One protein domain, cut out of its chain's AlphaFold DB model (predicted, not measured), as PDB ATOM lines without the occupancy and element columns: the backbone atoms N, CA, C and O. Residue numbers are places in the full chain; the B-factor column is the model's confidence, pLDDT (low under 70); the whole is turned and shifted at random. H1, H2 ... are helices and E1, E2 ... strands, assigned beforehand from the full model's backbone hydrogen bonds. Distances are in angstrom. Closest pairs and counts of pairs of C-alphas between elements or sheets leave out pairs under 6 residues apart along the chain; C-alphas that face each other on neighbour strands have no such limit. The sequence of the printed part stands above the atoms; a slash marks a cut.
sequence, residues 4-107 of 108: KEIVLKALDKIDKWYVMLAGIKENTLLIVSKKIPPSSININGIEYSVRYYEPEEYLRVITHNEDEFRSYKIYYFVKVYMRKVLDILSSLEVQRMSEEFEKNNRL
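Overview. This is residues 4 to 107 of the 108 residues of an uncharacterized protein of Sulfolobus sp. S-194 (UniProt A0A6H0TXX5). A strongly twisted sheet of five strands curls round the short helix H1, H2 packs on its other face, and the long helix H4 runs past H2 into an arm, whose residues 94 to 107 stick out. The printed part has 104 residues with four named helices and five named strands, ordered H1 E1 E2 E3 E4 H2 H3 E5 H4; the class is mixed. The sheet, E3 E4 E2 E1 E5, is mixed. The whole is loose, radius of gyration of the C-alphas 16.2 A, spans 58 by 25 by 19 A.

Arrangement. H1, residues 4 to 12, comes closest to E5, residues 73 to 77, at the C-alphas of Lys 4 and Tyr 75, 5.6 A. E1, residues 19 to 25, and E2, residues 28 to 33, form a hairpin; N 23 and O 30 are 3.0 A apart. E1 and E5 are antiparallel, with N 22 and O 76 at 2.8 A. E3, residues 40 to 43, and E4, residues 46 to 53, form a hairpin, with N 41 and O 48 at 2.9 A. E4 and E2 are parallel, with N 29 and O 49 at 2.8 A. H2, residues 55 to 64, is on the opposite face from H1, at a height over the sheet of 10.5 A. H3, residues 67 to 70, is not on the sheet. E4, H2, H3 and E5 form a split strand-helix-strand unit, two strands running the same way with E2 and E1 between them; its crossover is right-handed. H4, residues 79 to 105, touches H2 with residues 84 to 92 alone, at a shallow tilt of 14 degrees, the same way; the closest C-alphas are those of Thr 63 and Ile 88, 6.6 A. With H2 and H4 on one face and H1 on the other, the sheet makes three layers. Every O i to N i+4 pair is within hydrogen-bond range in H1 and H2, 22 of 23 in H4; H3 is too short for one.

Along the chain. H1 begins at C-alpha 4, (-14.491, 1.358, 40.134). E4 spans 22.2 A. H4 spans 39.2 A and ends at C-alpha 105, (-7.574, 9.312, 84.023).

Size, cuts and confidence. The C-alphas farthest apart, of Gly 45 and Arg 106, are 57.6 A apart. The printed part has no cut and no long link. Only residue 107 has pLDDT under 70.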
ATOM      1  N   LYS A   4     -15.494   2.399  40.364       96.00
ATOM      2  CA  LYS A   4     -14.491   1.358  40.134       96.00
ATOM      3  C   LYS A   4     -14.057   1.319  38.673       96.00
ATOM      4  O   LYS A   4     -12.865   1.242  38.385       96.00
ATOM      5  N   GLU A   5     -15.012   1.376  37.748       95.88
ATOM      6  CA  GLU A   5     -14.737   1.368  36.311       95.88
ATOM      7  C   GLU A   5     -13.961   2.620  35.882       95.88
ATOM      8  O   GLU A   5     -13.031   2.510  35.083       95.88
ATOM      9  N   ILE A   6     -14.287   3.787  36.453       96.00
ATOM     10  CA  ILE A   6     -13.530   5.032  36.253       96.00
ATOM     11  C   ILE A   6     -12.066   4.824  36.651       96.00
ATOM     12  O   ILE A   6     -11.177   5.059  35.836       96.00
ATOM     13  N   VAL A   7     -11.806   4.342  37.871       96.75
ATOM     14  CA  VAL A   7     -10.433   4.131  38.355       96.75
ATOM     15  C   VAL A   7      -9.681   3.155  37.452       96.75
ATOM     16  O   VAL A   7      -8.580   3.467  37.012       96.75
ATOM     17  N   LEU A   8     -10.275   2.011  37.110       95.31
ATOM     18  CA  LEU A   8      -9.617   1.015  36.257       95.31
ATOM     19  C   LEU A   8      -9.314   1.557  34.851       95.31
ATOM     20  O   LEU A   8      -8.206   1.363  34.355       95.31
ATOM     21  N   LYS A   9     -10.238   2.313  34.245       95.44
ATOM     22  CA  LYS A   9     -10.002   2.985  32.955       95.44
ATOM     23  C   LYS A   9      -8.926   4.064  33.040       95.44
ATOM     24  O   LYS A   9      -8.183   4.247  32.079       95.44
ATOM     25  N   ALA A  10      -8.825   4.774  34.162       94.88
ATOM     26  CA  ALA A  10      -7.715   5.692  34.409       94.88
ATOM     27  C   ALA A  10      -6.378   4.947  34.421       94.88
ATOM     28  O   ALA A  10      -5.421   5.401  33.797       94.88
ATOM     29  N   LEU A  11      -6.327   3.789  35.087       95.38
ATOM     30  CA  LEU A  11      -5.120   2.969  35.161       95.38
ATOM     31  C   LEU A  11      -4.676   2.435  33.801       95.38
ATOM     32  O   LEU A  11      -3.477   2.346  33.575       95.38
ATOM     33  N   ASP A  12      -5.599   2.138  32.886       93.44
ATOM     34  CA  ASP A  12      -5.253   1.727  31.518       93.44
ATOM     35  C   ASP A  12      -4.652   2.870  30.677       93.44
ATOM     36  O   ASP A  12      -3.966   2.619  29.686       93.44
ATOM     37  N   LYS A  13      -4.881   4.132  31.069       91.75
ATOM     38  CA  LYS A  13      -4.286   5.322  30.432       91.75
ATOM     39  C   LYS A  13      -2.921   5.702  31.004       91.75
ATOM     40  O   LYS A  13      -2.279   6.611  30.480       91.75
ATOM     41  N   ILE A  14      -2.478   5.026  32.061       92.38
ATOM     42  CA  ILE A  14      -1.163   5.214  32.675       92.38
ATOM     43  C   ILE A  14      -0.431   3.873  32.783       92.38
ATOM     44  O   ILE A  14      -0.938   2.811  32.433       92.38
ATOM     45  N   ASP A  15       0.803   3.908  33.267       90.06
ATOM     46  CA  ASP A  15       1.610   2.702  33.421       90.06
ATOM     47  C   ASP A  15       1.261   1.979  34.736       90.06
ATOM     48  O   ASP A  15       1.913   2.166  35.768       90.06
ATOM     49  N   LYS A  16       0.186   1.178  34.716       88.94
ATOM     50  CA  LYS A  16      -0.389   0.526  35.911       88.94
ATOM     51  C   LYS A  16       0.593  -0.322  36.727       88.94
ATOM     52  O   LYS A  16       0.364  -0.537  37.914       88.94
ATOM     53  N   TRP A  17       1.691  -0.780  36.125       91.44
ATOM     54  CA  TRP A  17       2.727  -1.574  36.796       91.44
ATOM     55  C   TRP A  17       3.489  -0.798  37.873       91.44
ATOM     56  O   TRP A  17       4.039  -1.400  38.795       91.44
ATOM     57  N   TYR A  18       3.503   0.531  37.776       95.31
ATOM     58  CA  TYR A  18       4.159   1.406  38.746       95.31
ATOM     59  C   TYR A  18       3.203   1.888  39.843       95.31
ATOM     60  O   TYR A  18       3.662   2.460  40.834       95.31
ATOM     61  N   VAL A  19       1.900   1.627  39.694       97.75
ATOM     62  CA  VAL A  19       0.852   2.067  40.614       97.75
ATOM     63  C   VAL A  19       0.750   1.108  41.794       97.75
ATOM     64  O   VAL A  19       0.582  -0.101  41.633       97.75
ATOM     65  N   MET A  20       0.812   1.668  42.997       98.12
ATOM     66  CA  MET A  20       0.705   0.948  44.264       98.12
ATOM     67  C   MET A  20      -0.701   0.996  44.849       98.12
ATOM     68  O   MET A  20      -1.131   0.039  45.494       98.12
ATOM     69  N   LEU A  21      -1.411   2.101  44.637       98.06
ATOM     70  CA  LEU A  21      -2.750   2.337  45.159       98.06
ATOM     71  C   LEU A  21      -3.453   3.372  44.284       98.06
ATOM     72  O   LEU A  21      -2.837   4.353  43.870       98.06
ATOM     73  N   ALA A  22      -4.731   3.145  44.000       98.31
ATOM     74  CA  ALA A  22      -5.561   4.105  43.302       98.31
ATOM     75  C   ALA A  22      -6.994   4.119  43.828       98.31
ATOM     76  O   ALA A  22      -7.597   3.082  44.137       98.31
ATOM     77  N   GLY A  23      -7.542   5.322  43.893       98.06
ATOM     78  CA  GLY A  23      -8.889   5.576  44.366       98.06
ATOM     79  C   GLY A  23      -9.480   6.823  43.742       98.06
ATOM     80  O   GLY A  23      -8.853   7.492  42.923       98.06
ATOM     81  N   ILE A  24     -10.708   7.128  44.133       97.94
ATOM     82  CA  ILE A  24     -11.451   8.268  43.610       97.94
ATOM     83  C   ILE A  24     -12.237   8.957  44.718       97.94
ATOM     84  O   ILE A  24     -12.747   8.316  45.641       97.94
ATOM     85  N   LYS A  25     -12.307  10.278  44.604       97.00
ATOM     86  CA  LYS A  25     -13.133  11.172  45.403       97.00
ATOM     87  C   LYS A  25     -13.693  12.223  44.457       97.00
ATOM     88  O   LYS A  25     -12.937  13.047  43.951       97.00
ATOM     89  N   GLU A  26     -14.999  12.176  44.208       93.88
ATOM     90  CA  GLU A  26     -15.675  13.093  43.281       93.88
ATOM     91  C   GLU A  26     -14.979  13.108  41.899       93.88
ATOM     92  O   GLU A  26     -14.936  12.078  41.225       93.88
ATOM     93  N   ASN A  27     -14.385  14.240  41.502       95.12
ATOM     94  CA  ASN A  27     -13.657  14.415  40.239       95.12
ATOM     95  C   ASN A  27     -12.124  14.325  40.390       95.12
ATOM     96  O   ASN A  27     -11.375  14.768  39.512       95.12
ATOM     97  N   THR A  28     -11.650  13.747  41.490       97.81
ATOM     98  CA  THR A  28     -10.226  13.604  41.796       97.81
ATOM     99  C   THR A  28      -9.853  12.136  41.909       97.81
ATOM    100  O   THR A  28     -10.401  11.389  42.720       97.81
ATOM    101  N   LEU A  29      -8.882  11.726  41.104       97.94
ATOM    102  CA  LEU A  29      -8.250  10.419  41.166       97.94
ATOM    103  C   LEU A  29      -7.032  10.501  42.076       97.94
ATOM    104  O   LEU A  29      -6.104  11.262  41.808       97.94
ATOM    105  N   LEU A  30      -7.012   9.690  43.126       98.31
ATOM    106  CA  LEU A  30      -5.798   9.437  43.889       98.31
ATOM    107  C   LEU A  30      -4.976   8.397  43.137       98.31
ATOM    108  O   LEU A  30      -5.461   7.287  42.913       98.31
ATOM    109  N   ILE A  31      -3.738   8.734  42.785       98.25
ATOM    110  CA  ILE A  31      -2.792   7.821  42.144       98.25
ATOM    111  C   ILE A  31      -1.491   7.827  42.940       98.25
ATOM    112  O   ILE A  31      -0.730   8.791  42.912       98.25
ATOM    113  N   VAL A  32      -1.214   6.716  43.617       98.44
ATOM    114  CA  VAL A  32       0.064   6.484  44.292       98.44
ATOM    115  C   VAL A  32       0.917   5.602  43.395       98.44
ATOM    116  O   VAL A  32       0.576   4.440  43.161       98.44
ATOM    117  N   SER A  33       2.008   6.141  42.861       97.94
ATOM    118  CA  SER A  33       2.793   5.481  41.813       97.94
ATOM    119  C   SER A  33       4.270   5.838  41.916       97.94
ATOM    120  O   SER A  33       4.608   6.931  42.334       97.94
ATOM    121  N   LYS A  34       5.146   4.917  41.499       96.81
ATOM    122  CA  LYS A  34       6.600   5.154  41.357       96.81
ATOM    123  C   LYS A  34       6.971   5.996  40.130       96.81
ATOM    124  O   LYS A  34       8.143   6.260  39.876       96.81
ATOM    125  N   LYS A  35       5.991   6.268  39.273       96.19
ATOM    126  CA  LYS A  35       6.144   7.022  38.032       96.19
ATOM    127  C   LYS A  35       5.087   8.107  38.007       96.19
ATOM    128  O   LYS A  35       3.911   7.804  38.225       96.19
ATOM    129  N   ILE A  36       5.522   9.319  37.677       95.81
ATOM    130  CA  ILE A  36       4.675  10.508  37.613       95.81
ATOM    131  C   ILE A  36       3.594  10.305  36.533       95.81
ATOM    132  O   ILE A  36       3.938  10.143  35.356       95.81
ATOM    133  N   PRO A  37       2.300  10.273  36.903       95.25
ATOM    134  CA  PRO A  37       1.189  10.260  35.964       95.25
ATOM    135  C   PRO A  37       0.919  11.678  35.423       95.25
ATOM    136  O   PRO A  37       1.392  12.663  35.996       95.25
ATOM    137  N   PRO A  38       0.137  11.821  34.340       95.56
ATOM    138  CA  PRO A  38      -0.385  13.125  33.940       95.56
ATOM    139  C   PRO A  38      -1.236  13.749  35.059       95.56
ATOM    140  O   PRO A  38      -1.869  13.038  35.839       95.56
ATOM    141  N   SER A  39      -1.280  15.081  35.116       96.06
ATOM    142  CA  SER A  39      -2.032  15.839  36.129       96.06
ATOM    143  C   SER A  39      -3.553  15.752  35.969       96.06
ATOM    144  O   SER A  39      -4.288  16.063  36.905       96.06
ATOM    145  N   SER A  40      -4.033  15.339  34.796       97.12
ATOM    146  CA  SER A  40      -5.438  15.034  34.542       97.12
ATOM    147  C   SER A  40      -5.579  13.845  33.593       97.12
ATOM    148  O   SER A  40      -4.686  13.532  32.802       97.12
ATOM    149  N   ILE A  41      -6.708  13.145  33.693       96.12
ATOM    150  CA  ILE A  41      -7.054  12.014  32.833       96.12
ATOM    151  C   ILE A  41      -8.488  12.209  32.345       96.12
ATOM    152  O   ILE A  41      -9.426  12.292  33.136       96.12
ATOM    153  N   ASN A  42      -8.673  12.247  31.026       94.75
ATOM    154  CA  ASN A  42     -10.004  12.258  30.428       94.75
ATOM    155  C   ASN A  42     -10.547  10.828  30.324       94.75
ATOM    156  O   ASN A  42      -9.890   9.970  29.733       94.75
ATOM    157  N   ILE A  43     -11.740  10.560  30.842       93.81
ATOM    158  CA  ILE A  43     -12.424   9.268  30.732       93.81
ATOM    159  C   ILE A  43     -13.828   9.528  30.201       93.81
ATOM    160  O   ILE A  43     -14.633  10.190  30.849       93.81
ATOM    161  N   ASN A  44     -14.130   8.987  29.018       89.44
ATOM    162  CA  ASN A  44     -15.433   9.131  28.362       89.44
ATOM    163  C   ASN A  44     -15.907  10.593  28.233       89.44
ATOM    164  O   ASN A  44     -17.089  10.879  28.400       89.44
ATOM    165  N   GLY A  45     -14.988  11.521  27.954       91.19
ATOM    166  CA  GLY A  45     -15.303  12.943  27.797       91.19
ATOM    167  C   GLY A  45     -15.329  13.738  29.104       91.19
ATOM    168  O   GLY A  45     -15.428  14.958  29.042       91.19
ATOM    169  N   ILE A  46     -15.185  13.089  30.264       94.31
ATOM    170  CA  ILE A  46     -15.104  13.749  31.573       94.31
ATOM    171  C   ILE A  46     -13.638  13.843  31.990       94.31
ATOM    172  O   ILE A  46     -12.924  12.839  31.997       94.31
ATOM    173  N   GLU A  47     -13.180  15.043  32.330       96.25
ATOM    174  CA  GLU A  47     -11.826  15.265  32.832       96.25
ATOM    175  C   GLU A  47     -11.769  15.096  34.354       96.25
ATOM    176  O   GLU A  47     -12.497  15.755  35.096       96.25
ATOM    177  N   TYR A  48     -10.885  14.206  34.804       97.44
ATOM    178  CA  TYR A  48     -10.593  13.971  36.213       97.44
ATOM    179  C   TYR A  48      -9.221  14.537  36.554       97.44
ATOM    180  O   TYR A  48      -8.248  14.295  35.836       97.44
ATOM    181  N   SER A  49      -9.131  15.254  37.672       97.94
ATOM    182  CA  SER A  49      -7.845  15.704  38.207       97.94
ATOM    183  C   SER A  49      -7.104  14.541  38.864       97.94
ATOM    184  O   SER A  49      -7.729  13.639  39.423       97.94
ATOM    185  N   VAL A  50      -5.774  14.537  38.793       98.06
ATOM    186  CA  VAL A  50      -4.940  13.506  39.416       98.06
ATOM    187  C   VAL A  50      -4.207  14.092  40.614       98.06
ATOM    188  O   VAL A  50      -3.364  14.979  40.488       98.06
ATOM    189  N   ARG A  51      -4.508  13.545  41.790       97.94
ATOM    190  CA  ARG A  51      -3.749  13.733  43.023       97.94
ATOM    191  C   ARG A  51      -2.667  12.658  43.073       97.94
ATOM    192  O   ARG A  51      -2.954  11.486  43.321       97.94
ATOM    193  N   TYR A  52      -1.435  13.063  42.787       97.75
ATOM    194  CA  TYR A  52      -0.283  12.171  42.730       97.75
ATOM    195  C   TYR A  52       0.515  12.170  44.032       97.75
ATOM    196  O   TYR A  52       0.749  13.232  44.604       97.75
ATOM    197  N   TYR A  53       0.994  10.988  44.418       98.31
ATOM    198  CA  TYR A  53       2.032  10.820  45.430       98.31
ATOM    199  C   TYR A  53       3.015   9.717  45.038       98.31
ATOM    200  O   TYR A  53       2.618   8.667  44.518       98.31
ATOM    201  N   GLU A  54       4.287   9.903  45.391       98.12
ATOM    202  CA  GLU A  54       5.229   8.785  45.469       98.12
ATOM    203  C   GLU A  54       4.833   7.840  46.623       98.12
ATOM    204  O   GLU A  54       4.288   8.299  47.631       98.12
ATOM    205  N   PRO A  55       5.121   6.525  46.559       98.00
ATOM    206  CA  PRO A  55       4.650   5.580  47.574       98.00
ATOM    207  C   PRO A  55       5.114   5.923  48.996       98.00
ATOM    208  O   PRO A  55       4.311   6.026  49.916       98.00
ATOM    209  N   GLU A  56       6.409   6.171  49.192       97.50
ATOM    210  CA  GLU A  56       6.933   6.494  50.527       97.50
ATOM    211  C   GLU A  56       6.480   7.879  51.013       97.50
ATOM    212  O   GLU A  56       6.378   8.118  52.214       97.50
ATOM    213  N   GLU A  57       6.195   8.800  50.092       97.75
ATOM    214  CA  GLU A  57       5.600  10.093  50.426       97.75
ATOM    215  C   GLU A  57       4.168   9.924  50.920       97.75
ATOM    216  O   GLU A  57       3.835  10.445  51.981       97.75
ATOM    217  N   TYR A  58       3.350   9.144  50.213       98.19
ATOM    218  CA  TYR A  58       1.968   8.906  50.606       98.19
ATOM    219  C   TYR A  58       1.871   8.274  51.996       98.19
ATOM    220  O   TYR A  58       1.050   8.710  52.796       98.19
ATOM    221  N   LEU A  59       2.746   7.309  52.316       97.88
ATOM    222  CA  LEU A  59       2.813   6.725  53.660       97.88
ATOM    223  C   LEU A  59       3.094   7.788  54.732       97.88
ATOM    224  O   LEU A  59       2.447   7.784  55.773       97.88
ATOM    225  N   ARG A  60       3.999   8.742  54.470       97.31
ATOM    226  CA  ARG A  60       4.237   9.862  55.394       97.31
ATOM    227  C   ARG A  60       3.030  10.786  55.499       97.31
ATOM    228  O   ARG A  60       2.726  11.241  56.596       97.31
ATOM    229  N   VAL A  61       2.349  11.072  54.390       97.12
ATOM    230  CA  VAL A  61       1.157  11.931  54.387       97.12
ATOM    231  C   VAL A  61       0.067  11.327  55.270       97.12
ATOM    232  O   VAL A  61      -0.425  12.015  56.161       97.12
ATOM    233  N   ILE A  62      -0.244  10.038  55.106       96.69
ATOM    234  CA  ILE A  62      -1.286   9.380  55.908       96.69
ATOM    235  C   ILE A  62      -0.910   9.255  57.389       96.69
ATOM    236  O   ILE A  62      -1.806   9.239  58.224       96.69
ATOM    237  N   THR A  63       0.386   9.216  57.734       95.06
ATOM    238  CA  THR A  63       0.838   9.254  59.137       95.06
ATOM    239  C   THR A  63       0.444  10.555  59.838       95.06
ATOM    240  O   THR A  63       0.170  10.544  61.031       95.06
ATOM    241  N   HIS A  64       0.425  11.674  59.113       93.75
ATOM    242  CA  HIS A  64       0.113  12.988  59.682       93.75
ATOM    243  C   HIS A  64      -1.341  13.406  59.446       93.75
ATOM    244  O   HIS A  64      -1.862  14.252  60.166       93.75
ATOM    245  N   ASN A  65      -1.983  12.851  58.416       93.88
ATOM    246  CA  ASN A  65      -3.349  13.163  58.037       93.88
ATOM    247  C   ASN A  65      -4.049  11.931  57.442       93.88
ATOM    248  O   ASN A  65      -4.025  11.704  56.229       93.88
ATOM    249  N   GLU A  66      -4.710  11.150  58.296       92.50
ATOM    250  CA  GLU A  66      -5.446   9.951  57.878       92.50
ATOM    251  C   GLU A  66      -6.582  10.247  56.889       92.50
ATOM    252  O   GLU A  66      -6.944   9.382  56.083       92.50
ATOM    253  N   ASP A  67      -7.139  11.462  56.916       93.56
ATOM    254  CA  ASP A  67      -8.253  11.851  56.048       93.56
ATOM    255  C   ASP A  67      -7.862  11.857  54.565       93.56
ATOM    256  O   ASP A  67      -8.721  11.675  53.693       93.56
ATOM    257  N   GLU A  68      -6.565  11.975  54.257       94.19
ATOM    258  CA  GLU A  68      -6.066  11.833  52.885       94.19
ATOM    259  C   GLU A  68      -6.303  10.416  52.341       94.19
ATOM    260  O   GLU A  68      -6.498  10.240  51.142       94.19
ATOM    261  N   PHE A  69      -6.335   9.391  53.197       96.19
ATOM    262  CA  PHE A  69      -6.756   8.048  52.799       96.19
ATOM    263  C   PHE A  69      -8.269   7.876  52.933       96.19
ATOM    264  O   PHE A  69      -8.929   7.447  51.986       96.19
ATOM    265  N   ARG A  70      -8.836   8.237  54.093       94.56
ATOM    266  CA  ARG A  70     -10.243   7.953  54.433       94.56
ATOM    267  C   ARG A  70     -11.244   8.654  53.518       94.56
ATOM    268  O   ARG A  70     -12.354   8.158  53.345       94.56
ATOM    269  N   SER A  71     -10.871   9.787  52.923       96.81
ATOM    270  CA  SER A  71     -11.762  10.534  52.030       96.81
ATOM    271  C   SER A  71     -11.832   9.992  50.598       96.81
ATOM    272  O   SER A  71     -12.685  10.446  49.833       96.81
ATOM    273  N   TYR A  72     -10.990   9.020  50.229       97.94
ATOM    274  CA  TYR A  72     -11.019   8.372  48.919       97.94
ATOM    275  C   TYR A  72     -11.590   6.958  49.003       97.94
ATOM    276  O   TYR A  72     -11.295   6.186  49.913       97.94
ATOM    277  N   LYS A  73     -12.347   6.570  47.977       97.88
ATOM    278  CA  LYS A  73     -12.746   5.175  47.774       97.88
ATOM    279  C   LYS A  73     -11.671   4.466  46.963       97.88
ATOM    280  O   LYS A  73     -11.428   4.815  45.806       97.88
ATOM    281  N   ILE A  74     -11.013   3.484  47.572       97.88
ATOM    282  CA  ILE A  74      -9.906   2.751  46.950       97.88
ATOM    283  C   ILE A  74     -10.442   1.553  46.167       97.88
ATOM    284  O   ILE A  74     -11.101   0.681  46.729       97.88
ATOM    285  N   TYR A  75     -10.115   1.488  44.876       97.56
ATOM    286  CA  TYR A  75     -10.584   0.429  43.970       97.56
ATOM    287  C   TYR A  75      -9.456  -0.420  43.381       97.56
ATOM    288  O   TYR A  75      -9.711  -1.509  42.864       97.56
ATOM    289  N   TYR A  76      -8.208   0.039  43.487       97.50
ATOM    290  CA  TYR A  76      -7.028  -0.719  43.092       97.50
ATOM    291  C   TYR A  76      -5.925  -0.547  44.130       97.50
ATOM    292  O   TYR A  76      -5.658   0.560  44.592       97.50
ATOM    293  N   PHE A  77      -5.260  -1.641  44.483       97.94
ATOM    294  CA  PHE A  77      -4.094  -1.601  45.351       97.94
ATOM    295  C   PHE A  77      -3.232  -2.847  45.182       97.94
ATOM    296  O   PHE A  77      -3.719  -3.966  45.004       97.94
ATOM    297  N   VAL A  78      -1.926  -2.661  45.325       97.75
ATOM    298  CA  VAL A  78      -0.980  -3.753  45.510       97.75
ATOM    299  C   VAL A  78      -1.098  -4.233  46.955       97.75
ATOM    300  O   VAL A  78      -0.928  -3.463  47.900       97.75
ATOM    301  N   LYS A  79      -1.364  -5.530  47.146       97.31
ATOM    302  CA  LYS A  79      -1.649  -6.137  48.462       97.31
ATOM    303  C   LYS A  79      -0.632  -5.767  49.547       97.31
ATOM    304  O   LYS A  79      -1.020  -5.414  50.657       97.31
ATOM    305  N   VAL A  80       0.664  -5.855  49.237       97.06
ATOM    306  CA  VAL A  80       1.730  -5.544  50.206       97.06
ATOM    307  C   VAL A  80       1.761  -4.067  50.587       97.06
ATOM    308  O   VAL A  80       2.111  -3.741  51.714       97.06
ATOM    309  N   TYR A  81       1.361  -3.182  49.675       97.81
ATOM    310  CA  TYR A  81       1.313  -1.752  49.929       97.81
ATOM    311  C   TYR A  81       0.107  -1.382  50.797       97.81
ATOM    312  O   TYR A  81       0.263  -0.686  51.794       97.81
ATOM    313  N   MET A  82      -1.071  -1.938  50.493       97.81
ATOM    314  CA  MET A  82      -2.268  -1.735  51.316       97.81
ATOM    315  C   MET A  82      -2.068  -2.220  52.756       97.81
ATOM    316  O   MET A  82      -2.539  -1.574  53.682       97.81
ATOM    317  N   ARG A  83      -1.317  -3.311  52.967       98.19
ATOM    318  CA  ARG A  83      -0.956  -3.749  54.321       98.19
ATOM    319  C   ARG A  83      -0.223  -2.652  55.097       98.19
ATOM    320  O   ARG A  83      -0.655  -2.326  56.189       98.19
ATOM    321  N   LYS A  84       0.807  -2.035  54.505       98.00
ATOM    322  CA  LYS A  84       1.537  -0.927  55.147       98.00
ATOM    323  C   LYS A  84       0.607   0.232  55.518       98.00
ATOM    324  O   LYS A  84       0.722   0.773  56.609       98.00
ATOM    325  N   VAL A  85      -0.311   0.594  54.618       97.75
ATOM    326  CA  VAL A  85      -1.306   1.652  54.864       97.75
ATOM    327  C   VAL A  85      -2.186   1.296  56.063       97.75
ATOM    328  O   VAL A  85      -2.321   2.098  56.979       97.75
ATOM    329  N   LEU A  86      -2.743   0.084  56.091       97.31
ATOM    330  CA  LEU A  86      -3.602  -0.370  57.187       97.31
ATOM    331  C   LEU A  86      -2.848  -0.478  58.519       97.31
ATOM    332  O   LEU A  86      -3.414  -0.126  59.553       97.31
ATOM    333  N   ASP A  87      -1.588  -0.914  58.503       97.44
ATOM    334  CA  ASP A  87      -0.749  -0.996  59.703       97.44
ATOM    335  C   ASP A  87      -0.521   0.402  60.308       97.44
ATOM    336  O   ASP A  87      -0.646   0.575  61.520       97.44
ATOM    337  N   ILE A  88      -0.272   1.416  59.467       96.31
ATOM    338  CA  ILE A  88      -0.139   2.816  59.904       96.31
ATOM    339  C   ILE A  88      -1.441   3.309  60.534       96.31
ATOM    340  O   ILE A  88      -1.422   3.776  61.669       96.31
ATOM    341  N   LEU A  89      -2.570   3.164  59.835       95.75
ATOM    342  CA  LEU A  89      -3.874   3.609  60.343       95.75
ATOM    343  C   LEU A  89      -4.236   2.918  61.667       95.75
ATOM    344  O   LEU A  89      -4.749   3.557  62.579       95.75
ATOM    345  N   SER A  90      -3.928   1.626  61.800       95.88
ATOM    346  CA  SER A  90      -4.159   0.885  63.046       95.88
ATOM    347  C   SER A  90      -3.277   1.402  64.184       95.88
ATOM    348  O   SER A  90      -3.740   1.534  65.313       95.88
ATOM    349  N   SER A  91      -2.009   1.717  63.898       95.19
ATOM    350  CA  SER A  91      -1.087   2.274  64.890       95.19
ATOM    351  C   SER A  91      -1.535   3.649  65.388       95.19
ATOM    352  O   SER A  91      -1.441   3.918  66.585       95.19
ATOM    353  N   LEU A  92      -2.018   4.512  64.491       93.56
ATOM    354  CA  LEU A  92      -2.514   5.845  64.843       93.56
ATOM    355  C   LEU A  92      -3.778   5.769  65.705       93.56
ATOM    356  O   LEU A  92      -3.887   6.476  66.705       93.56
ATOM    357  N   GLU A  93      -4.691   4.851  65.383       93.00
ATOM    358  CA  GLU A  93      -5.887   4.605  66.191       93.00
ATOM    359  C   GLU A  93      -5.521   4.195  67.626       93.00
ATOM    360  O   GLU A  93      -6.045   4.751  68.588       93.00
ATOM    361  N   VAL A  94      -4.567   3.269  67.782       93.25
ATOM    362  CA  VAL A  94      -4.084   2.835  69.103       93.25
ATOM    363  C   VAL A  94      -3.455   3.992  69.879       93.25
ATOM    364  O   VAL A  94      -3.689   4.124  71.085       93.25
ATOM    365  N   GLN A  95      -2.677   4.843  69.207       90.88
ATOM    366  CA  GLN A  95      -2.100   6.030  69.830       90.88
ATOM    367  C   GLN A  95      -3.202   6.968  70.343       90.88
ATOM    368  O   GLN A  95      -3.181   7.337  71.517       90.88
ATOM    369  N   ARG A  96      -4.209   7.272  69.515       90.81
ATOM    370  CA  ARG A  96      -5.347   8.120  69.903       90.81
ATOM    371  C   ARG A  96      -6.100   7.554  71.105       90.81
ATOM    372  O   ARG A  96      -6.361   8.276  72.061       90.81
ATOM    373  N   MET A  97      -6.404   6.256  71.090       91.88
ATOM    374  CA  MET A  97      -7.078   5.593  72.212       91.88
ATOM    375  C   MET A  97      -6.260   5.684  73.509       91.88
ATOM    376  O   MET A  97      -6.826   5.869  74.587       91.88
ATOM    377  N   SER A  98      -4.933   5.570  73.414       90.50
ATOM    378  CA  SER A  98      -4.033   5.676  74.569       90.50
ATOM    379  C   SER A  98      -4.017   7.098  75.138       90.50
ATOM    380  O   SER A  98      -4.135   7.281  76.350       90.50
ATOM    381  N   GLU A  99      -3.947   8.108  74.270       91.62
ATOM    382  CA  GLU A  99      -4.003   9.523  74.653       91.62
ATOM    383  C   GLU A  99      -5.350   9.893  75.300       91.62
ATOM    384  O   GLU A  99      -5.387  10.593  76.316       91.62
ATOM    385  N   GLU A 100      -6.464   9.387  74.763       90.25
ATOM    386  CA  GLU A 100      -7.801   9.564  75.342       90.25
ATOM    387  C   GLU A 100      -7.918   8.914  76.727       90.25
ATOM    388  O   GLU A 100      -8.453   9.523  77.658       90.25
ATOM    389  N   PHE A 101      -7.387   7.700  76.889       89.69
ATOM    390  CA  PHE A 101      -7.374   6.999  78.169       89.69
ATOM    391  C   PHE A 101      -6.574   7.761  79.234       89.69
ATOM    392  O   PHE A 101      -7.064   7.966  80.348       89.69
ATOM    393  N   GLU A 102      -5.373   8.241  78.895       88.44
ATOM    394  CA  GLU A 102      -4.578   9.070  79.804       88.44
ATOM    395  C   GLU A 102      -5.292  10.367  80.182       88.44
ATOM    396  O   GLU A 102      -5.310  10.747  81.354       88.44
ATOM    397  N   LYS A 103      -5.895  11.051  79.206       87.88
ATOM    398  CA  LYS A 103      -6.624  12.300  79.440       87.88
ATOM    399  C   LYS A 103      -7.793  12.093  80.402       87.88
ATOM    400  O   LYS A 103      -7.973  12.904  81.308       87.88
ATOM    401  N   ASN A 104      -8.549  11.011  80.234       82.00
ATOM    402  CA  ASN A 104      -9.679  10.688  81.100       82.00
ATOM    403  C   ASN A 104      -9.229  10.348  82.527       82.00
ATOM    404  O   ASN A 104      -9.854  10.808  83.475       82.00
ATOM    405  N   ASN A 105      -8.110   9.638  82.696       75.50
ATOM    406  CA  ASN A 105      -7.574   9.312  84.023       75.50
ATOM    407  C   ASN A 105      -6.933  10.500  84.753       75.50
ATOM    408  O   ASN A 105      -6.806  10.450  85.969       75.50
ATOM    409  N   ARG A 106      -6.521  11.564  84.053       70.06
ATOM    410  CA  ARG A 106      -6.037  12.807  84.689       70.06
ATOM    411  C   ARG A 106      -7.170  13.723  85.172       70.06
ATOM    412  O   ARG A 106      -6.894  14.700  85.861       70.06
ATOM    413  N   LEU A 107      -8.411  13.455  84.760       58.72
ATOM    414  CA  LEU A 107      -9.610  14.223  85.124       58.72
ATOM    415  C   LEU A 107     -10.429  13.562  86.252       58.72
ATOM    416  O   LEU A 107     -11.455  14.117  86.645       58.72
TER     417      LEU A 107